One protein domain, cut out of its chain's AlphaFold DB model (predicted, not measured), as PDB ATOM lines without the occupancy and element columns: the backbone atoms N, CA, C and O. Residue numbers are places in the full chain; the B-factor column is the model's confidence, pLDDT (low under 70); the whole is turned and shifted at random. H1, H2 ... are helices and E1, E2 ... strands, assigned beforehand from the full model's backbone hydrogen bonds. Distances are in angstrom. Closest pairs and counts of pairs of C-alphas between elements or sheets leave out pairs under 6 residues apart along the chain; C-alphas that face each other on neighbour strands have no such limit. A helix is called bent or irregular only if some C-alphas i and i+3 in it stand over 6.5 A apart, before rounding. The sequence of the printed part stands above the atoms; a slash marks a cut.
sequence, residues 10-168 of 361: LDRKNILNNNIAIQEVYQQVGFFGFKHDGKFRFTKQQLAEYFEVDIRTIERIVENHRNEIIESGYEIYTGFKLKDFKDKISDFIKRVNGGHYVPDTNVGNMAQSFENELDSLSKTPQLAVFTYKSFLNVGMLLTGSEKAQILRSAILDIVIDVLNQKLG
ATOM      1  N   LEU A  10     -11.683  32.495  30.936       92.56
ATOM      2  CA  LEU A  10     -12.161  31.333  30.196       92.56
ATOM      3  C   LEU A  10     -13.562  31.549  29.599       92.56
ATOM      4  O   LEU A  10     -13.790  31.237  28.430       92.56
ATOM      5  N   ASP A  11     -14.511  32.083  30.376       93.12
ATOM      6  CA  ASP A  11     -15.862  32.337  29.866       93.12
ATOM      7  C   ASP A  11     -15.859  33.412  28.777       93.12
ATOM      8  O   ASP A  11     -16.537  33.248  27.760       93.12
ATOM      9  N   ARG A  12     -15.056  34.473  28.946       95.50
ATOM     10  CA  ARG A  12     -14.886  35.506  27.916       95.50
ATOM     11  C   ARG A  12     -14.275  34.921  26.647       95.50
ATOM     12  O   ARG A  12     -14.829  35.135  25.573       95.50
ATOM     13  N   LYS A  13     -13.214  34.116  26.741       95.19
ATOM     14  CA  LYS A  13     -12.608  33.419  25.592       95.19
ATOM     15  C   LYS A  13     -13.602  32.512  24.878       95.19
ATOM     16  O   LYS A  13     -13.715  32.581  23.658       95.19
ATOM     17  N   ASN A  14     -14.383  31.730  25.620       94.44
ATOM     18  CA  ASN A  14     -15.422  30.877  25.044       94.44
ATOM     19  C   ASN A  14     -16.464  31.679  24.254       94.44
ATOM     20  O   ASN A  14     -16.835  31.273  23.155       94.44
ATOM     21  N   ILE A  15     -16.902  32.825  24.777       94.69
ATOM     22  CA  ILE A  15     -17.819  33.729  24.068       94.69
ATOM     23  C   ILE A  15     -17.142  34.315  22.825       94.69
ATOM     24  O   ILE A  15     -17.707  34.274  21.736       94.69
ATOM     25  N   LEU A  16     -15.916  34.825  22.967       95.50
ATOM     26  CA  LEU A  16     -15.163  35.470  21.889       95.50
ATOM     27  C   LEU A  16     -14.700  34.491  20.799       95.50
ATOM     28  O   LEU A  16     -14.394  34.922  19.685       95.50
ATOM     29  N   ASN A  17     -14.665  33.189  21.072       95.56
ATOM     30  CA  ASN A  17     -14.400  32.149  20.078       95.56
ATOM     31  C   ASN A  17     -15.668  31.705  19.334       95.56
ATOM     32  O   ASN A  17     -15.574  31.186  18.222       95.56
ATOM     33  N   ASN A  18     -16.860  31.968  19.875       94.94
ATOM     34  CA  ASN A  18     -18.118  31.675  19.199       94.94
ATOM     35  C   ASN A  18     -18.448  32.762  18.159       94.94
ATOM     36  O   ASN A  18     -19.227  33.684  18.405       94.94
ATOM     37  N   ASN A  19     -17.848  32.656  16.971       93.19
ATOM     38  CA  ASN A  19     -18.034  33.635  15.892       93.19
ATOM     39  C   ASN A  19     -19.501  33.807  15.469       93.19
ATOM     40  O   ASN A  19     -19.883  34.906  15.079       93.19
ATOM     41  N   ILE A  20     -20.309  32.750  15.573       92.56
ATOM     42  CA  ILE A  20     -21.738  32.776  15.240       92.56
ATOM     43  C   ILE A  20     -22.470  33.682  16.232       92.56
ATOM     44  O   ILE A  20     -23.163  34.608  15.827       92.56
ATOM     45  N   ALA A  21     -22.243  33.487  17.534       93.19
ATOM     46  CA  ALA A  21     -22.837  34.353  18.548       93.19
ATOM     47  C   ALA A  21     -22.335  35.799  18.439       93.19
ATOM     48  O   ALA A  21     -23.120  36.729  18.563       93.19
ATOM     49  N   ILE A  22     -21.053  36.018  18.137       93.00
ATOM     50  CA  ILE A  22     -20.500  37.373  17.974       93.00
ATOM     51  C   ILE A  22     -21.141  38.115  16.799       93.00
ATOM     52  O   ILE A  22     -21.323  39.329  16.885       93.00
ATOM     53  N   GLN A  23     -21.477  37.415  15.712       91.12
ATOM     54  CA  GLN A  23     -22.201  38.015  14.591       91.12
ATOM     55  C   GLN A  23     -23.598  38.478  15.013       91.12
ATOM     56  O   GLN A  23     -23.970  39.606  14.696       91.12
ATOM     57  N   GLU A  24     -24.324  37.671  15.786       92.12
ATOM     58  CA  GLU A  24     -25.630  38.054  16.340       92.12
ATOM     59  C   GLU A  24     -25.511  39.224  17.327       92.12
ATOM     60  O   GLU A  24     -26.249  40.205  17.233       92.12
ATOM     61  N   VAL A  25     -24.508  39.195  18.214       92.88
ATOM     62  CA  VAL A  25     -24.203  40.311  19.125       92.88
ATOM     63  C   VAL A  25     -23.909  41.588  18.334       92.88
ATOM     64  O   VAL A  25     -24.372  42.658  18.714       92.88
ATOM     65  N   TYR A  26     -23.161  41.514  17.228       89.88
ATOM     66  CA  TYR A  26     -22.882  42.675  16.374       89.88
ATOM     67  C   TYR A  26     -24.155  43.289  15.784       89.88
ATOM     68  O   TYR A  26     -24.308  44.510  15.798       89.88
ATOM     69  N   GLN A  27     -25.076  42.453  15.302       87.75
ATOM     70  CA  GLN A  27     -26.333  42.912  14.711       87.75
ATOM     71  C   GLN A  27     -27.257  43.568  15.744       87.75
ATOM     72  O   GLN A  27     -27.862  44.594  15.447       87.75
ATOM     73  N   GLN A  28     -27.344  43.007  16.954       88.19
ATOM     74  CA  GLN A  28     -28.263  43.494  17.988       88.19
ATOM     75  C   GLN A  28     -27.735  44.707  18.759       88.19
ATOM     76  O   GLN A  28     -28.501  45.616  19.073       88.19
ATOM     77  N   VAL A  29     -26.432  44.747  19.061       85.00
ATOM     78  CA  VAL A  29     -25.825  45.868  19.801       85.00
ATOM     79  C   VAL A  29     -25.792  47.141  18.952       85.00
ATOM     80  O   VAL A  29     -25.835  48.242  19.497       85.00
ATOM     81  N   GLY A  30     -25.707  47.008  17.624       78.69
ATOM     82  CA  GLY A  30     -25.768  48.143  16.701       78.69
ATOM     83  C   GLY A  30     -24.604  49.133  16.834       78.69
ATOM     84  O   GLY A  30     -24.685  50.256  16.342       78.69
ATOM     85  N   PHE A  31     -23.511  48.743  17.500       81.94
ATOM     86  CA  PHE A  31     -22.302  49.556  17.616       81.94
ATOM     87  C   PHE A  31     -21.331  49.210  16.486       81.94
ATOM     88  O   PHE A  31     -20.465  48.337  16.603       81.94
ATOM     89  N   PHE A  32     -21.524  49.873  15.349       79.38
ATOM     90  CA  PHE A  32     -20.771  49.601  14.131       79.38
ATOM     91  C   PHE A  32     -19.401  50.286  14.162       79.38
ATOM     92  O   PHE A  32     -19.276  51.448  14.544       79.38
ATOM     93  N   GLY A  33     -18.367  49.564  13.730       84.25
ATOM     94  CA  GLY A  33     -16.999  50.086  13.645       84.25
ATOM     95  C   GLY A  33     -16.618  50.529  12.237       84.25
ATOM     96  O   GLY A  33     -17.285  50.197  11.256       84.25
ATOM     97  N   PHE A  34     -15.480  51.210  12.109       87.50
ATOM     98  CA  PHE A  34     -14.932  51.557  10.799       87.50
ATOM     99  C   PHE A  34     -14.226  50.356  10.168       87.50
ATOM    100  O   PHE A  34     -13.362  49.734  10.790       87.50
ATOM    101  N   LYS A  35     -14.563  50.005   8.922       87.50
ATOM    102  CA  LYS A  35     -13.952  48.851   8.248       87.50
ATOM    103  C   LYS A  35     -12.571  49.213   7.692       87.50
ATOM    104  O   LYS A  35     -12.462  49.924   6.699       87.50
ATOM    105  N   HIS A  36     -11.524  48.643   8.283       89.56
ATOM    106  CA  HIS A  36     -10.135  48.778   7.846       89.56
ATOM    107  C   HIS A  36      -9.463  47.405   7.736       89.56
ATOM    108  O   HIS A  36      -9.540  46.592   8.660       89.56
ATOM    109  N   ASP A  37      -8.814  47.131   6.601       84.25
ATOM    110  CA  ASP A  37      -8.203  45.830   6.275       84.25
ATOM    111  C   ASP A  37      -9.165  44.646   6.470       84.25
ATOM    112  O   ASP A  37      -8.831  43.614   7.051       84.25
ATOM    113  N   GLY A  38     -10.418  44.822   6.042       82.00
ATOM    114  CA  GLY A  38     -11.453  43.791   6.140       82.00
ATOM    115  C   GLY A  38     -12.046  43.586   7.540       82.00
ATOM    116  O   GLY A  38     -13.004  42.828   7.657       82.00
ATOM    117  N   LYS A  39     -11.554  44.280   8.576       85.44
ATOM    118  CA  LYS A  39     -12.040  44.172   9.963       85.44
ATOM    119  C   LYS A  39     -12.657  45.483  10.443       85.44
ATOM    120  O   LYS A  39     -12.182  46.558  10.089       85.44
ATOM    121  N   PHE A  40     -13.684  45.397  11.282       89.56
ATOM    122  CA  PHE A  40     -14.216  46.566  11.983       89.56
ATOM    123  C   PHE A  40     -13.267  46.989  13.100       89.56
ATOM    124  O   PHE A  40     -12.806  46.145  13.875       89.56
ATOM    125  N   ARG A  41     -12.954  48.284  13.133       92.81
ATOM    126  CA  ARG A  41     -11.990  48.908  14.031       92.81
ATOM    127  C   ARG A  41     -12.645  50.018  14.843       92.81
ATOM    128  O   ARG A  41     -13.448  50.780  14.305       92.81
ATOM    129  N   PHE A  42     -12.245  50.099  16.106       93.56
ATOM    130  CA  PHE A  42     -12.719  51.077  17.080       93.56
ATOM    131  C   PHE A  42     -11.532  51.761  17.757       93.56
ATOM    132  O   PHE A  42     -10.490  51.130  17.959       93.56
ATOM    133  N   THR A  43     -11.674  53.035  18.108       93.50
ATOM    134  CA  THR A  43     -10.665  53.783  18.869       93.50
ATOM    135  C   THR A  43     -10.938  53.691  20.369       93.50
ATOM    136  O   THR A  43     -12.033  53.353  20.816       93.50
ATOM    137  N   LYS A  44      -9.932  54.021  21.184       93.25
ATOM    138  CA  LYS A  44     -10.108  54.094  22.642       93.25
ATOM    139  C   LYS A  44     -11.173  55.110  23.071       93.25
ATOM    140  O   LYS A  44     -11.811  54.908  24.099       93.25
ATOM    141  N   GLN A  45     -11.337  56.193  22.312       91.00
ATOM    142  CA  GLN A  45     -12.295  57.239  22.640       91.00
ATOM    143  C   GLN A  45     -13.718  56.785  22.286       91.00
ATOM    144  O   GLN A  45     -14.578  56.868  23.153       91.00
ATOM    145  N   GLN A  46     -13.927  56.122  21.147       91.88
ATOM    146  CA  GLN A  46     -15.193  55.439  20.845       91.88
ATOM    147  C   GLN A  46     -15.611  54.423  21.921       91.88
ATOM    148  O   GLN A  46     -16.783  54.348  22.283       91.88
ATOM    149  N   LEU A  47     -14.664  53.644  22.458       94.75
ATOM    150  CA  LEU A  47     -14.932  52.733  23.580       94.75
ATOM    151  C   LEU A  47     -15.368  53.500  24.838       94.75
ATOM    152  O   LEU A  47     -16.341  53.119  25.484       94.75
ATOM    153  N   ALA A  48     -14.643  54.563  25.188       94.12
ATOM    154  CA  ALA A  48     -14.933  55.404  26.346       94.12
ATOM    155  C   ALA A  48     -16.324  56.059  26.246       94.12
ATOM    156  O   ALA A  48     -17.090  56.021  27.206       94.12
ATOM    157  N   GLU A  49     -16.670  56.578  25.065       92.19
ATOM    158  CA  GLU A  49     -17.979  57.163  24.762       92.19
ATOM    159  C   GLU A  49     -19.099  56.118  24.857       92.19
ATOM    160  O   GLU A  49     -20.089  56.353  25.546       92.19
ATOM    161  N   TYR A  50     -18.931  54.939  24.245       92.75
ATOM    162  CA  TYR A  50     -19.943  53.877  24.291       92.75
ATOM    163  C   TYR A  50     -20.211  53.376  25.715       92.75
ATOM    164  O   TYR A  50     -21.360  53.147  26.091       92.75
ATOM    165  N   PHE A  51     -19.152  53.178  26.504       95.62
ATOM    166  CA  PHE A  51     -19.272  52.673  27.870       95.62
ATOM    167  C   PHE A  51     -19.548  53.766  28.907       95.62
ATOM    168  O   PHE A  51     -19.727  53.426  30.076       95.62
ATOM    169  N   GLU A  52     -19.598  55.037  28.506       95.56
ATOM    170  CA  GLU A  52     -19.782  56.185  29.402       95.56
ATOM    171  C   GLU A  52     -18.738  56.201  30.538       95.56
ATOM    172  O   GLU A  52     -19.050  56.364  31.717       95.56
ATOM    173  N   VAL A  53     -17.465  55.991  30.180       96.69
ATOM    174  CA  VAL A  53     -16.327  55.990  31.115       96.69
ATOM    175  C   VAL A  53     -15.197  56.882  30.622       96.69
ATOM    176  O   VAL A  53     -15.059  57.144  29.432       96.69
ATOM    177  N   ASP A  54     -14.312  57.291  31.528       95.69
ATOM    178  CA  ASP A  54     -13.098  58.008  31.144       95.69
ATOM    179  C   ASP A  54     -12.165  57.150  30.276       95.69
ATOM    180  O   ASP A  54     -11.963  55.960  30.534       95.69
ATOM    181  N   ILE A  55     -11.460  57.788  29.333       93.75
ATOM    182  CA  ILE A  55     -10.404  57.145  28.524       93.75
ATOM    183  C   ILE A  55      -9.359  56.454  29.418       93.75
ATOM    184  O   ILE A  55      -8.896  55.359  29.100       93.75
ATOM    185  N   ARG A  56      -9.035  57.048  30.576       95.25
ATOM    186  CA  ARG A  56      -8.109  56.471  31.570       95.25
ATOM    187  C   ARG A  56      -8.584  55.118  32.101       95.25
ATOM    188  O   ARG A  56      -7.767  54.257  32.415       95.25
ATOM    189  N   THR A  57      -9.897  54.915  32.198       96.56
ATOM    190  CA  THR A  57     -10.479  53.635  32.612       96.56
ATOM    191  C   THR A  57     -10.215  52.567  31.560       96.56
ATOM    192  O   THR A  57      -9.793  51.468  31.918       96.56
ATOM    193  N   ILE A  58     -10.383  52.896  30.275       96.88
ATOM    194  CA  ILE A  58     -10.059  51.990  29.163       96.88
ATOM    195  C   ILE A  58      -8.562  51.662  29.158       96.88
ATOM    196  O   ILE A  58      -8.193  50.494  29.075       96.88
ATOM    197  N   GLU A  59      -7.696  52.667  29.317       95.69
ATOM    198  CA  GLU A  59      -6.239  52.479  29.377       95.69
ATOM    199  C   GLU A  59      -5.832  51.544  30.524       95.69
ATOM    200  O   GLU A  59      -5.071  50.604  30.302       95.69
ATOM    201  N   ARG A  60      -6.416  51.720  31.715       96.62
ATOM    202  CA  ARG A  60      -6.177  50.843  32.869       96.62
ATOM    203  C   ARG A  60      -6.625  49.399  32.621       96.62
ATOM    204  O   ARG A  60      -5.938  48.472  33.039       96.62
ATOM    205  N   ILE A  61      -7.764  49.187  31.957       96.38
ATOM    206  CA  ILE A  61      -8.230  47.835  31.598       96.38
ATOM    207  C   ILE A  61      -7.255  47.177  30.617       96.38
ATOM    208  O   ILE A  61      -6.856  46.033  30.829       96.38
ATOM    209  N   VAL A  62      -6.817  47.912  29.591       96.44
ATOM    210  CA  VAL A  62      -5.824  47.433  28.618       96.44
ATOM    211  C   VAL A  62      -4.493  47.101  29.285       96.44
ATOM    212  O   VAL A  62      -3.871  46.106  28.929       96.44
ATOM    213  N   GLU A  63      -4.052  47.901  30.251       96.31
ATOM    214  CA  GLU A  63      -2.813  47.658  30.989       96.31
ATOM    215  C   GLU A  63      -2.909  46.402  31.866       96.31
ATOM    216  O   GLU A  63      -2.056  45.517  31.772       96.31
ATOM    217  N   ASN A  64      -3.985  46.274  32.647       96.44
ATOM    218  CA  ASN A  64      -4.180  45.159  33.576       96.44
ATOM    219  C   ASN A  64      -4.455  43.817  32.871       96.44
ATOM    220  O   ASN A  64      -4.116  42.767  33.410       96.44
ATOM    221  N   HIS A  65      -5.045  43.841  31.669       96.56
ATOM    222  CA  HIS A  65      -5.457  42.650  30.910       96.56
ATOM    223  C   HIS A  65      -4.804  42.585  29.521       96.56
ATOM    224  O   HIS A  65      -5.392  42.106  28.550       96.56
ATOM    225  N   ARG A  66      -3.566  43.078  29.408       95.38
ATOM    226  CA  ARG A  66      -2.890  43.304  28.123       95.38
ATOM    227  C   ARG A  66      -2.861  42.086  27.203       95.38
ATOM    228  O   ARG A  66      -3.169  42.223  26.022       95.38
ATOM    229  N   ASN A  67      -2.479  40.919  27.721       96.00
ATOM    230  CA  ASN A  67      -2.348  39.702  26.910       96.00
ATOM    231  C   ASN A  67      -3.705  39.272  26.339       96.00
ATOM    232  O   ASN A  67      -3.838  39.101  25.132       96.00
ATOM    233  N   GLU A  68      -4.725  39.219  27.193       95.44
ATOM    234  CA  GLU A  68      -6.096  38.852  26.833       95.44
ATOM    235  C   GLU A  68      -6.698  39.810  25.788       95.44
ATOM    236  O   GLU A  68      -7.325  39.413  24.801       95.44
ATOM    237  N   ILE A  69      -6.464  41.111  25.962       96.50
ATOM    238  CA  ILE A  69      -6.991  42.133  25.059       96.50
ATOM    239  C   ILE A  69      -6.264  42.102  23.703       96.50
ATOM    240  O   ILE A  69      -6.916  42.245  22.664       96.50
ATOM    241  N   ILE A  70      -4.954  41.826  23.675       96.56
ATOM    242  CA  ILE A  70      -4.202  41.581  22.430       96.56
ATOM    243  C   ILE A  70      -4.741  40.346  21.702       96.56
ATOM    244  O   ILE A  70      -5.016  40.438  20.506       96.56
ATOM    245  N   GLU A  71      -4.956  39.232  22.407       95.06
ATOM    246  CA  GLU A  71      -5.530  38.000  21.840       95.06
ATOM    247  C   GLU A  71      -6.907  38.254  21.210       95.06
ATOM    248  O   GLU A  71      -7.196  37.785  20.109       95.06
ATOM    249  N   SER A  72      -7.733  39.088  21.848       94.38
ATOM    250  CA  SER A  72      -9.033  39.496  21.300       94.38
ATOM    251  C   SER A  72      -8.950  40.525  20.154       94.38
ATOM    252  O   SER A  72      -9.959  40.806  19.509       94.38
ATOM    253  N   GLY A  73      -7.770  41.067  19.829       94.44
ATOM    254  CA  GLY A  73      -7.542  41.913  18.650       94.44
ATOM    255  C   GLY A  73      -7.246  43.389  18.928       94.44
ATOM    256  O   GLY A  73      -7.559  44.243  18.098       94.44
ATOM    257  N   TYR A  74      -6.665  43.716  20.078       96.31
ATOM    258  CA  TYR A  74      -6.064  45.030  20.312       96.31
ATOM    259  C   TYR A  74      -4.721  45.186  19.592       96.31
ATOM    260  O   TYR A  74      -3.832  44.341  19.702       96.31
ATOM    261  N   GLU A  75      -4.557  46.297  18.881       95.00
ATOM    262  CA  GLU A  75      -3.356  46.634  18.120       95.00
ATOM    263  C   GLU A  75      -3.014  48.122  18.291       95.00
ATOM    264  O   GLU A  75      -3.897  48.963  18.451       95.00
ATOM    265  N   ILE A  76      -1.730  48.474  18.186       95.12
ATOM    266  CA  ILE A  76      -1.290  49.875  18.113       95.12
ATOM    267  C   ILE A  76      -0.871  50.176  16.675       95.12
ATOM    268  O   ILE A  76       0.047  49.557  16.139       95.12
ATOM    269  N   TYR A  77      -1.547  51.126  16.038       94.75
ATOM    270  CA  TYR A  77      -1.226  51.590  14.692       94.75
ATOM    271  C   TYR A  77      -0.175  52.692  14.770       94.75
ATOM    272  O   TYR A  77      -0.343  53.679  15.485       94.75
ATOM    273  N   THR A  78       0.893  52.547  13.990       94.62
ATOM    274  CA  THR A  78       1.977  53.528  13.859       94.62
ATOM    275  C   THR A  78       2.414  53.642  12.395       94.62
ATOM    276  O   THR A  78       2.042  52.817  11.553       94.62
ATOM    277  N   GLY A  79       3.178  54.689  12.066       94.44
ATOM    278  CA  GLY A  79       3.791  54.858  10.744       94.44
ATOM    279  C   GLY A  79       2.787  54.813   9.584       94.44
ATOM    280  O   GLY A  79       1.763  55.495   9.610       94.44
ATOM    281  N   PHE A  80       3.085  54.002   8.562       92.94
ATOM    282  CA  PHE A  80       2.260  53.886   7.354       92.94
ATOM    283  C   PHE A  80       0.836  53.398   7.646       92.94
ATOM    284  O   PHE A  80      -0.115  53.988   7.146       92.94
ATOM    285  N   LYS A  81       0.676  52.377   8.503       92.88
ATOM    286  CA  LYS A  81      -0.640  51.804   8.841       92.88
ATOM    287  C   LYS A  81      -1.552  52.837   9.505       92.88
ATOM    288  O   LYS A  81      -2.742  52.897   9.225       92.88
ATOM    289  N   LEU A  82      -0.977  53.679  10.365       93.62
ATOM    290  CA  LEU A  82      -1.704  54.782  10.985       93.62
ATOM    291  C   LEU A  82      -2.103  55.851   9.964       93.62
ATOM    292  O   LEU A  82      -3.225  56.345  10.013       93.62
ATOM    293  N   LYS A  83      -1.192  56.216   9.057       92.69
ATOM    294  CA  LYS A  83      -1.479  57.196   8.006       92.69
ATOM    295  C   LYS A  83      -2.622  56.719   7.105       92.69
ATOM    296  O   LYS A  83      -3.593  57.444   6.945       92.69
ATOM    297  N   ASP A  84      -2.539  55.482   6.619       93.44
ATOM    298  CA  ASP A  84      -3.571  54.858   5.783       93.44
ATOM    299  C   ASP A  84      -4.940  54.816   6.489       93.44
ATOM    300  O   ASP A  84      -5.959  55.184   5.905       93.44
ATOM    301  N   PHE A  85      -4.965  54.474   7.782       92.31
ATOM    302  CA  PHE A  85      -6.189  54.499   8.585       92.31
ATOM    303  C   PHE A  85      -6.807  55.905   8.679       92.31
ATOM    304  O   PHE A  85      -8.009  56.064   8.462       92.31
ATOM    305  N   LYS A  86      -5.993  56.932   8.962       91.06
ATOM    306  CA  LYS A  86      -6.446  58.333   9.049       91.06
ATOM    307  C   LYS A  86      -6.976  58.850   7.713       91.06
ATOM    308  O   LYS A  86      -8.028  59.488   7.690       91.06
ATOM    309  N   ASP A  87      -6.269  58.564   6.623       91.62
ATOM    310  CA  ASP A  87      -6.649  58.996   5.276       91.62
ATOM    311  C   ASP A  87      -8.010  58.387   4.891       91.62
ATOM    312  O   ASP A  87      -8.928  59.105   4.490       91.62
ATOM    313  N   LYS A  88      -8.199  57.084   5.141       91.56
ATOM    314  CA  LYS A  88      -9.470  56.389   4.889       91.56
ATOM    315  C   LYS A  88     -10.632  56.906   5.746       91.56
ATOM    316  O   LYS A  88     -11.752  56.979   5.241       91.56
ATOM    317  N   ILE A  89     -10.397  57.277   7.009       89.44
ATOM    318  CA  ILE A  89     -11.424  57.907   7.860       89.44
ATOM    319  C   ILE A  89     -11.799  59.292   7.325       89.44
ATOM    320  O   ILE A  89     -12.982  59.599   7.204       89.44
ATOM    321  N   SER A  90     -10.809  60.116   6.969       88.19
ATOM    322  CA  SER A  90     -11.047  61.449   6.399       88.19
ATOM    323  C   SER A  90     -11.889  61.363   5.123       88.19
ATOM    324  O   SER A  90     -12.861  62.101   4.956       88.19
ATOM    325  N   ASP A  91     -11.562  60.414   4.244       88.62
ATOM    326  CA  ASP A  91     -12.323  60.157   3.025       88.62
ATOM    327  C   ASP A  91     -13.737  59.642   3.312       88.62
ATOM    328  O   ASP A  91     -14.682  60.030   2.622       88.62
ATOM    329  N   PHE A  92     -13.907  58.794   4.327       86.06
ATOM    330  CA  PHE A  92     -15.218  58.317   4.760       86.06
ATOM    331  C   PHE A  92     -16.111  59.462   5.249       86.06
ATOM    332  O   PHE A  92     -17.218  59.617   4.733       86.06
ATOM    333  N   ILE A  93     -15.613  60.315   6.148       84.94
ATOM    334  CA  ILE A  93     -16.346  61.479   6.670       84.94
ATOM    335  C   ILE A  93     -16.769  62.416   5.528       84.94
ATOM    336  O   ILE A  93     -17.935  62.794   5.425       84.94
ATOM    337  N   LYS A  94     -15.853  62.735   4.601       85.62
ATOM    338  CA  LYS A  94     -16.164  63.583   3.433       85.62
ATOM    339  C   LYS A  94     -17.287  63.009   2.572       85.62
ATOM    340  O   LYS A  94     -18.119  63.765   2.079       85.62
ATOM    341  N   ARG A  95     -17.319  61.686   2.372       83.50
ATOM    342  CA  ARG A  95     -18.372  61.023   1.583       83.50
ATOM    343  C   ARG A  95     -19.729  61.074   2.277       83.50
ATOM    344  O   ARG A  95     -20.727  61.283   1.590       83.50
ATOM    345  N   VAL A  96     -19.759  60.900   3.600       81.12
ATOM    346  CA  VAL A  96     -20.991  60.995   4.398       81.12
ATOM    347  C   VAL A  96     -21.539  62.426   4.355       81.12
ATOM    348  O   VAL A  96     -22.699  62.621   4.000       81.12
ATOM    349  N   ASN A  97     -20.689  63.432   4.575       78.12
ATOM    350  CA  ASN A  97     -21.095  64.844   4.557       78.12
ATOM    351  C   ASN A  97     -21.435  65.372   3.158       78.12
ATOM    352  O   ASN A  97     -22.245  66.284   3.016       78.12
ATOM    353  N   GLY A  98     -20.839  64.795   2.111       74.19
ATOM    354  CA  GLY A  98     -21.092  65.151   0.715       74.19
ATOM    355  C   GLY A  98     -22.424  64.646   0.147       74.19
ATOM    356  O   GLY A  98     -22.655  64.798  -1.049       74.19
ATOM    357  N   GLY A  99     -23.288  64.014   0.953       63.78
ATOM    358  CA  GLY A  99     -24.610  63.541   0.520       63.78
ATOM    359  C   GLY A  99     -24.586  62.318  -0.407       63.78
ATOM    360  O   GLY A  99     -25.614  61.949  -0.970       63.78
ATOM    361  N   HIS A 100     -23.433  61.660  -0.564       57.97
ATOM    362  CA  HIS A 100     -23.274  60.457  -1.394       57.97
ATOM    363  C   HIS A 100     -23.710  59.162  -0.687       57.97
ATOM    364  O   HIS A 100     -23.515  58.068  -1.218       57.97
ATOM    365  N   TYR A 101     -24.297  59.276   0.503       56.06
ATOM    366  CA  TYR A 101     -24.809  58.166   1.292       56.06
ATOM    367  C   TYR A 101     -26.201  58.538   1.805       56.06
ATOM    368  O   TYR A 101     -26.359  59.592   2.416       56.06
ATOM    369  N   VAL A 102     -27.214  57.701   1.558       49.69
ATOM    370  CA  VAL A 102     -28.491  57.805   2.282       49.69
ATOM    371  C   VAL A 102     -28.180  57.326   3.699       49.69
ATOM    372  O   VAL A 102     -27.863  56.143   3.840       49.69
ATOM    373  N   PRO A 103     -28.145  58.195   4.728       52.44
ATOM    374  CA  PRO A 103     -27.625  57.792   6.023       52.44
ATOM    375  C   PRO A 103     -28.595  56.795   6.643       52.44
ATOM    376  O   PRO A 103     -29.669  57.166   7.111       52.44
ATOM    377  N   ASP A 104     -28.212  55.521   6.664       59.19
ATOM    378  CA  ASP A 104     -28.656  54.674   7.758       59.19
ATOM    379  C   ASP A 104     -28.196  55.354   9.059       59.19
ATOM    380  O   ASP A 104     -27.087  55.902   9.120       59.19
ATOM    381  N   THR A 105     -29.047  55.364  10.086       59.94
ATOM    382  CA  THR A 105     -28.815  56.113  11.340       59.94
ATOM    383  C   THR A 105     -27.456  55.748  11.953       59.94
ATOM    384  O   THR A 105     -26.734  56.593  12.480       59.94
ATOM    385  N   ASN A 106     -27.050  54.493  11.771       69.00
ATOM    386  CA  ASN A 106     -25.771  53.945  12.206       69.00
ATOM    387  C   ASN A 106     -24.552  54.577  11.518       69.00
ATOM    388  O   ASN A 106     -23.521  54.795  12.153       69.00
ATOM    389  N   VAL A 107     -24.658  54.890  10.225       70.75
ATOM    390  CA  VAL A 107     -23.557  55.479   9.450       70.75
ATOM    391  C   VAL A 107     -23.365  56.948   9.813       70.75
ATOM    392  O   VAL A 107     -22.224  57.396   9.927       70.75
ATOM    393  N   GLY A 108     -24.459  57.671  10.071       70.12
ATOM    394  CA  GLY A 108     -24.408  59.043  10.585       70.12
ATOM    395  C   GLY A 108     -23.733  59.123  11.958       70.12
ATOM    396  O   GLY A 108     -22.775  59.874  12.126       70.12
ATOM    397  N   ASN A 109     -24.158  58.281  12.906       74.19
ATOM    398  CA  ASN A 109     -23.571  58.232  14.251       74.19
ATOM    399  C   ASN A 109     -22.078  57.855  14.221       74.19
ATOM    400  O   ASN A 109     -21.269  58.444  14.939       74.19
ATOM    401  N   MET A 110     -21.691  56.910  13.357       79.06
ATOM    402  CA  MET A 110     -20.287  56.539  13.174       79.06
ATOM    403  C   MET A 110     -19.457  57.721  12.662       79.06
ATOM    404  O   MET A 110     -18.407  58.011  13.234       79.06
ATOM    405  N   ALA A 111     -19.915  58.412  11.612       79.25
ATOM    406  CA  ALA A 111     -19.213  59.574  11.072       79.25
ATOM    407  C   ALA A 111     -19.041  60.669  12.131       79.25
ATOM    408  O   ALA A 111     -17.927  61.150  12.321       79.25
ATOM    409  N   GLN A 112     -20.097  60.963  12.893       79.56
ATOM    410  CA  GLN A 112     -20.054  61.950  13.967       79.56
ATOM    411  C   GLN A 112     -19.048  61.586  15.073       79.56
ATOM    412  O   GLN A 112     -18.303  62.453  15.528       79.56
ATOM    413  N   SER A 113     -18.955  60.308  15.464       79.31
ATOM    414  CA  SER A 113     -17.944  59.864  16.443       79.31
ATOM    415  C   SER A 113     -16.512  60.118  15.953       79.31
ATOM    416  O   SER A 113     -15.674  60.611  16.701       79.31
ATOM    417  N   PHE A 114     -16.231  59.873  14.668       82.50
ATOM    418  CA  PHE A 114     -14.903  60.125  14.108       82.50
ATOM    419  C   PHE A 114     -14.628  61.608  13.844       82.50
ATOM    420  O   PHE A 114     -13.473  62.022  13.919       82.50
ATOM    421  N   GLU A 115     -15.646  62.417  13.551       82.31
ATOM    422  CA  GLU A 115     -15.508  63.873  13.425       82.31
ATOM    423  C   GLU A 115     -15.056  64.510  14.733       82.31
ATOM    424  O   GLU A 115     -14.107  65.296  14.731       82.31
ATOM    425  N   ASN A 116     -15.662  64.102  15.852       78.94
ATOM    426  CA  ASN A 116     -15.268  64.550  17.187       78.94
ATOM    427  C   ASN A 116     -13.797  64.212  17.502       78.94
ATOM    428  O   ASN A 116     -13.143  64.904  18.284       78.94
ATOM    429  N   GLU A 117     -13.263  63.161  16.874       81.56
ATOM    430  CA  GLU A 117     -11.894  62.678  17.050       81.56
ATOM    431  C   GLU A 117     -10.905  63.187  15.993       81.56
ATOM    432  O   GLU A 117      -9.697  63.026  16.158       81.56
ATOM    433  N   LEU A 118     -11.354  63.799  14.896       80.88
ATOM    434  CA  LEU A 118     -10.509  64.005  13.713       80.88
ATOM    435  C   LEU A 118      -9.272  64.875  14.007       80.88
ATOM    436  O   LEU A 118      -8.154  64.569  13.571       80.88
ATOM    437  N   ASP A 119      -9.453  65.922  14.810       79.69
ATOM    438  CA  ASP A 119      -8.382  66.831  15.220       79.69
ATOM    439  C   ASP A 119      -7.342  66.156  16.122       79.69
ATOM    440  O   ASP A 119      -6.140  66.401  15.973       79.69
ATOM    441  N   SER A 120      -7.777  65.292  17.045       81.19
ATOM    442  CA  SER A 120      -6.877  64.558  17.940       81.19
ATOM    443  C   SER A 120      -6.172  63.426  17.187       81.19
ATOM    444  O   SER A 120      -4.952  63.254  17.302       81.19
ATOM    445  N   LEU A 121      -6.905  62.716  16.326       82.25
ATOM    446  CA  LEU A 121      -6.387  61.668  15.459       82.25
ATOM    447  C   LEU A 121      -5.300  62.215  14.542       82.25
ATOM    448  O   LEU A 121      -4.219  61.634  14.493       82.25
ATOM    449  N   SER A 122      -5.518  63.346  13.865       79.50
ATOM    450  CA  SER A 122      -4.544  63.909  12.915       79.50
ATOM    451  C   SER A 122      -3.159  64.137  13.544       79.50
ATOM    452  O   SER A 122      -2.149  63.755  12.948       79.50
ATOM    453  N   LYS A 123      -3.110  64.619  14.791       84.81
ATOM    454  CA  LYS A 123      -1.879  64.988  15.517       84.81
ATOM    455  C   LYS A 123      -1.183  63.822  16.222       84.81
ATOM    456  O   LYS A 123      -0.006  63.926  16.559       84.81
ATOM    457  N   THR A 124      -1.879  62.710  16.453       87.00
ATOM    458  CA  THR A 124      -1.346  61.622  17.284       87.00
ATOM    459  C   THR A 124      -0.380  60.714  16.494       87.00
ATOM    460  O   THR A 124      -0.744  60.253  15.407       87.00
ATOM    461  N   PRO A 125       0.833  60.404  17.004       88.88
ATOM    462  CA  PRO A 125       1.819  59.565  16.305       88.88
ATOM    463  C   PRO A 125       1.560  58.051  16.414       88.88
ATOM    464  O   PRO A 125       2.155  57.275  15.664       88.88
ATOM    465  N   GLN A 126       0.699  57.623  17.342       92.50
ATOM    466  CA  GLN A 126       0.332  56.224  17.580       92.50
ATOM    467  C   GLN A 126      -1.144  56.122  17.971       92.50
ATOM    468  O   GLN A 126      -1.609  56.910  18.786       92.50
ATOM    469  N   LEU A 127      -1.881  55.147  17.445       92.75
ATOM    470  CA  LEU A 127      -3.303  54.982  17.749       92.75
ATOM    471  C   LEU A 127      -3.600  53.589  18.288       92.75
ATOM    472  O   LEU A 127      -3.249  52.593  17.666       92.75
ATOM    473  N   ALA A 128      -4.283  53.536  19.426       93.81
ATOM    474  CA  ALA A 128      -4.824  52.313  19.997       93.81
ATOM    475  C   ALA A 128      -6.104  51.914  19.246       93.81
ATOM    476  O   ALA A 128      -7.060  52.694  19.209       93.81
ATOM    477  N   VAL A 129      -6.107  50.725  18.643       95.00
ATOM    478  CA  VAL A 129      -7.190  50.233  17.788       95.00
ATOM    479  C   VAL A 129      -7.687  48.875  18.282       95.00
ATOM    480  O   VAL A 129      -6.906  47.960  18.540       95.00
ATOM    481  N   PHE A 130      -9.006  48.730  18.359       96.44
ATOM    482  CA  PHE A 130      -9.704  47.545  18.848       96.44
ATOM    483  C   PHE A 130     -10.485  46.887  17.708       96.44
ATOM    484  O   PHE A 130     -11.035  47.581  16.855       96.44
ATOM    485  N   THR A 131     -10.532  45.556  17.653       95.19
ATOM    486  CA  THR A 131     -11.543  44.841  16.861       95.19
ATOM    487  C   THR A 131     -12.870  44.824  17.617       95.19
ATOM    488  O   THR A 131     -12.939  45.194  18.788       95.19
ATOM    489  N   TYR A 132     -13.928  44.312  16.984       94.38
ATOM    490  CA  TYR A 132     -15.182  44.080  17.697       94.38
ATOM    491  C   TYR A 132     -15.027  43.102  18.873       94.38
ATOM    492  O   TYR A 132     -15.577  43.333  19.942       94.38
ATOM    493  N   LYS A 133     -14.212  42.048  18.723       95.19
ATOM    494  CA  LYS A 133     -13.942  41.100  19.812       95.19
ATOM    495  C   LYS A 133     -13.252  41.778  20.996       95.19
ATOM    496  O   LYS A 133     -13.662  41.553  22.129       95.19
ATOM    497  N   SER A 134     -12.256  42.634  20.755       96.06
ATOM    498  CA  SER A 134     -11.595  43.348  21.852       96.06
ATOM    499  C   SER A 134     -12.459  44.451  22.461       96.06
ATOM    500  O   SER A 134     -12.387  44.660  23.668       96.06
ATOM    501  N   PHE A 135     -13.344  45.083  21.683       96.06
ATOM    502  CA  PHE A 135     -14.406  45.946  22.212       96.06
ATOM    503  C   PHE A 135     -15.317  45.192  23.196       96.06
ATOM    504  O   PHE A 135     -15.480  45.630  24.337       96.06
ATOM    505  N   LEU A 136     -15.855  44.034  22.789       96.44
ATOM    506  CA  LEU A 136     -16.690  43.206  23.663       96.44
ATOM    507  C   LEU A 136     -15.910  42.761  24.902       96.44
ATOM    508  O   LEU A 136     -16.452  42.789  26.003       96.44
ATOM    509  N   ASN A 137     -14.634  42.399  24.738       97.31
ATOM    510  CA  ASN A 137     -13.801  41.975  25.854       97.31
ATOM    511  C   ASN A 137     -13.629  43.079  26.909       97.31
ATOM    512  O   ASN A 137     -13.860  42.855  28.096       97.31
ATOM    513  N   VAL A 138     -13.321  44.303  26.472       96.94
ATOM    514  CA  VAL A 138     -13.261  45.469  27.366       96.94
ATOM    515  C   VAL A 138     -14.599  45.674  28.082       96.94
ATOM    516  O   VAL A 138     -14.618  45.839  29.300       96.94
ATOM    517  N   GLY A 139     -15.724  45.582  27.367       95.94
ATOM    518  CA  GLY A 139     -17.057  45.660  27.970       95.94
ATOM    519  C   GLY A 139     -17.335  44.566  29.008       95.94
ATOM    520  O   GLY A 139     -17.960  44.822  30.038       95.94
ATOM    521  N   MET A 140     -16.832  43.351  28.792       96.12
ATOM    522  CA  MET A 140     -16.964  42.253  29.751       96.12
ATOM    523  C   MET A 140     -16.105  42.454  31.011       96.12
ATOM    524  O   MET A 140     -16.514  42.028  32.088       96.12
ATOM    525  N   LEU A 141     -14.976  43.159  30.908       96.56
ATOM    526  CA  LEU A 141     -14.081  43.476  32.029       96.56
ATOM    527  C   LEU A 141     -14.519  44.705  32.855       96.56
ATOM    528  O   LEU A 141     -14.124  44.857  34.011       96.56
ATOM    529  N   LEU A 142     -15.329  45.602  32.289       95.69
ATOM    530  CA  LEU A 142     -15.722  46.862  32.933       95.69
ATOM    531  C   LEU A 142     -16.799  46.680  34.017       95.69
ATOM    532  O   LEU A 142     -17.986  46.560  33.721       95.69
ATOM    533  N   THR A 143     -16.433  46.767  35.294       90.94
ATOM    534  CA  THR A 143     -17.380  46.616  36.419       90.94
ATOM    535  C   THR A 143     -18.156  47.889  36.782       90.94
ATOM    536  O   THR A 143     -19.239  47.792  37.345       90.94
ATOM    537  N   GLY A 144     -17.633  49.075  36.449       89.25
ATOM    538  CA  GLY A 144     -18.187  50.374  36.869       89.25
ATOM    539  C   GLY A 144     -19.050  51.107  35.837       89.25
ATOM    540  O   GLY A 144     -19.240  52.307  35.981       89.25
ATOM    541  N   SER A 145     -19.514  50.429  34.783       95.31
ATOM    542  CA  SER A 145     -20.305  51.031  33.699       95.31
ATOM    543  C   SER A 145     -21.650  50.321  33.552       95.31
ATOM    544  O   SER A 145     -21.696  49.099  33.387       95.31
ATOM    545  N   GLU A 146     -22.740  51.093  33.573       95.12
ATOM    546  CA  GLU A 146     -24.096  50.584  33.335       95.12
ATOM    547  C   GLU A 146     -24.233  50.049  31.903       95.12
ATOM    548  O   GLU A 146     -24.728  48.942  31.694       95.12
ATOM    549  N   LYS A 147     -23.677  50.762  30.913       94.94
ATOM    550  CA  LYS A 147     -23.603  50.302  29.516       94.94
ATOM    551  C   LYS A 147     -22.873  48.970  29.388       94.94
ATOM    552  O   LYS A 147     -23.335  48.079  28.680       94.94
ATOM    553  N   ALA A 148     -21.767  48.802  30.110       95.44
ATOM    554  CA  ALA A 148     -21.033  47.545  30.129       95.44
ATOM    555  C   ALA A 148     -21.848  46.410  30.776       95.44
ATOM    556  O   ALA A 148     -21.818  45.279  30.295       95.44
ATOM    557  N   GLN A 149     -22.615  46.699  31.834       94.69
ATOM    558  CA  GLN A 149     -23.509  45.724  32.468       94.69
ATOM    559  C   GLN A 149     -24.644  45.279  31.537       94.69
ATOM    560  O   GLN A 149     -24.921  44.079  31.445       94.69
ATOM    561  N   ILE A 150     -25.264  46.224  30.827       94.19
ATOM    562  CA  ILE A 150     -26.288  45.940  29.816       94.19
ATOM    563  C   ILE A 150     -25.689  45.075  28.704       94.19
ATOM    564  O   ILE A 150     -26.245  44.026  28.383       94.19
ATOM    565  N   LEU A 151     -24.517  45.455  28.181       94.69
ATOM    566  CA  LEU A 151     -23.820  44.698  27.142       94.69
ATOM    567  C   LEU A 151     -23.519  43.260  27.589       94.69
ATOM    568  O   LEU A 151     -23.796  42.326  26.846       94.69
ATOM    569  N   ARG A 152     -22.984  43.055  28.802       94.38
ATOM    570  CA  ARG A 152     -22.709  41.706  29.334       94.38
ATOM    571  C   ARG A 152     -23.960  40.839  29.394       94.38
ATOM    572  O   ARG A 152     -23.897  39.673  29.021       94.38
ATOM    573  N   SER A 153     -25.067  41.408  29.863       93.62
ATOM    574  CA  SER A 153     -26.339  40.689  29.976       93.62
ATOM    575  C   SER A 153     -26.839  40.283  28.587       93.62
ATOM    576  O   SER A 153     -27.076  39.105  28.347       93.62
ATOM    577  N   ALA A 154     -26.837  41.225  27.637       93.56
ATOM    578  CA  ALA A 154     -27.212  40.961  26.251       93.56
ATOM    579  C   ALA A 154     -26.319  39.898  25.587       93.56
ATOM    580  O   ALA A 154     -26.825  39.012  24.907       93.56
ATOM    581  N   ILE A 155     -24.998  39.934  25.800       94.06
ATOM    582  CA  ILE A 155     -24.078  38.912  25.275       94.06
ATOM    583  C   ILE A 155     -24.453  37.521  25.797       94.06
ATOM    584  O   ILE A 155     -24.483  36.571  25.017       94.06
ATOM    585  N   LEU A 156     -24.703  37.386  27.103       92.88
ATOM    586  CA  LEU A 156     -25.050  36.098  27.705       92.88
ATOM    587  C   LEU A 156     -26.359  35.555  27.129       92.88
ATOM    588  O   LEU A 156     -26.396  34.389  26.735       92.88
ATOM    589  N   ASP A 157     -27.380  36.404  27.025       92.75
ATOM    590  CA  ASP A 157     -28.682  36.036  26.470       92.75
ATOM    591  C   ASP A 157     -28.553  35.603  25.002       92.75
ATOM    592  O   ASP A 157     -28.980  34.509  24.639       92.75
ATOM    593  N   ILE A 158     -27.847  36.384  24.177       92.81
ATOM    594  CA  ILE A 158     -27.629  36.071  22.757       92.81
ATOM    595  C   ILE A 158     -26.855  34.762  22.587       92.81
ATOM    596  O   ILE A 158     -27.196  33.946  21.734       92.81
ATOM    597  N   VAL A 159     -25.815  34.520  23.389       91.44
ATOM    598  CA  VAL A 159     -25.042  33.269  23.312       91.44
ATOM    599  C   VAL A 159     -25.918  32.064  23.666       91.44
ATOM    600  O   VAL A 159     -25.837  31.038  22.988       91.44
ATOM    601  N   ILE A 160     -26.761  32.180  24.696       89.38
ATOM    602  CA  ILE A 160     -27.711  31.129  25.085       89.38
ATOM    603  C   ILE A 160     -28.720  30.883  23.959       89.38
ATOM    604  O   ILE A 160     -28.945  29.732  23.579       89.38
ATOM    605  N   ASP A 161     -29.280  31.945  23.388       90.44
ATOM    606  CA  ASP A 161     -30.256  31.857  22.306       90.44
ATOM    607  C   ASP A 161     -29.658  31.232  21.049       90.44
ATOM    608  O   ASP A 161     -30.258  30.322  20.476       90.44
ATOM    609  N   VAL A 162     -28.448  31.628  20.654       90.12
ATOM    610  CA  VAL A 162     -27.743  31.049  19.503       90.12
ATOM    611  C   VAL A 162     -27.484  29.561  19.707       90.12
ATOM    612  O   VAL A 162     -27.727  28.767  18.795       90.12
ATOM    613  N   LEU A 163     -27.034  29.154  20.898       87.44
ATOM    614  CA  LEU A 163     -26.854  27.737  21.218       87.44
ATOM    615  C   LEU A 163     -28.186  26.981  21.138       87.44
ATOM    616  O   LEU A 163     -28.252  25.923  20.512       87.44
ATOM    617  N   ASN A 164     -29.260  27.530  21.702       87.19
ATOM    618  CA  ASN A 164     -30.581  26.903  21.674       87.19
ATOM    619  C   ASN A 164     -31.148  26.787  20.253       87.19
ATOM    620  O   ASN A 164     -31.658  25.726  19.886       87.19
ATOM    621  N   GLN A 165     -31.025  27.842  19.444       87.44
ATOM    622  CA  GLN A 165     -31.484  27.879  18.055       87.44
ATOM    623  C   GLN A 165     -30.713  26.886  17.184       87.44
ATOM    624  O   GLN A 165     -31.324  26.126  16.434       87.44
ATOM    625  N   LYS A 166     -29.378  26.846  17.298       85.69
ATOM    626  CA  LYS A 166     -28.534  25.949  16.493       85.69
ATOM    627  C   LYS A 166     -28.659  24.481  16.904       85.69
ATOM    628  O   LYS A 166     -28.552  23.609  16.045       85.69
ATOM    629  N   LEU A 167     -28.888  24.199  18.188       81.06
ATOM    630  CA  LEU A 167     -28.961  22.831  18.720       81.06
ATOM    631  C   LEU A 167     -30.383  22.261  18.788       81.06
ATOM    632  O   LEU A 167     -30.545  21.078  19.098       81.06
ATOM    633  N   GLY A 168     -31.420  23.075  18.563       74.12
ATOM    634  CA  GLY A 168     -32.821  22.637  18.609       74.12
ATOM    635  C   GLY A 168     -33.219  21.992  19.945       74.12
ATOM    636  O   GLY A 168     -34.063  21.097  19.981       74.12
TER     637      GLY A 168
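Overview. This is residues 10 to 168 of the 361 residues of an uncharacterized protein of Pedobacter glucosidilyticus (UniProt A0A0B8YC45). A small, strongly twisted sheet of four strands sits between a helical hairpin, H6 and H7, toward one end and a cluster of crossed helices round H8 toward the other, with the long helix H9 running along the cluster's side to the far end. There are three layers, a sheet with helices on both faces: H6 on one, H3 and H8 on the other. The printed part has 159 residues, with nine named helices and four named strands in the order H1 H2 E1 E2 H3 H4 H5 E3 H6 H7 E4 H8 H9; the sheet, E1 E2 E4 E3, is antiparallel and the class is mixed. It is compact, with a radius of gyration of the C-alphas of 16.1 A and spans of 47 by 38 by 27 A.

Arrangement. Start with H1, residues 10 to 17, and H2, residues 19 to 29, which only just touch, only at the corner, with 3 pairs of C-alphas within 8 A, the closest Leu 16 and Ile 22 at 6.9 A. Next comes the hairpin of E1, residues 34 to 36, and E2, residues 39 to 43; N 34 and O 41 are 3.0 A apart. H3, residues 44 to 51, touches H4, residues 55 to 64, about perpendicular at 77 degrees, closest at C-alphas Ala 48 and Ile 55, 5.3 A. H5, residues 66 to 71, only grazes the sheet, with residues 69 to 70. Beside E3, residues 75 to 78, find E4, residues 126 to 131, with N 77 and O 127 at 2.8 A; E4 also pairs with E2, N 42 and O 130 at 2.9 A. H6, residues 79 to 97, lies over E1 at a height over the sheet of 8.0 A. It touches H7, residues 105 to 123, opposite ways at a steep tilt of 44 degrees, closest at C-alphas Ile 93 and Ala 111, 5.6 A. H7 is irregular, with C-alphas 116 and 119 7.5 A apart. The hub is H8, residues 132 to 141, which touches H1, H4, H5 and H9, residues 146 to 167; H9 touches it with residues 148 to 152 alone, the C-alphas of Gly 139 and Ala 148 being closest at 4.9 A. H9 also touches H2, C-alphas Ala 21 and Val 159 being closest at 5.4 A. O i to N i+4 pairs are all within hydrogen-bond range in the helices except H7, with 11 of 15.

Along the chain. Find C-alpha 10 at (-12.161, 31.333, 30.196), where H1 begins. H6 measures 27.5 A and H7 28.7 A. H9 runs 31.7 A to C-alpha 167 at (-28.961, 22.831, 18.720).

Size, cuts and confidence. The C-alphas of Lys 123 and Gly 168 are farthest apart, 52.5 A. The printed part has no cut and no long link. Look for low pLDDT at residues 99 to 106, under 70.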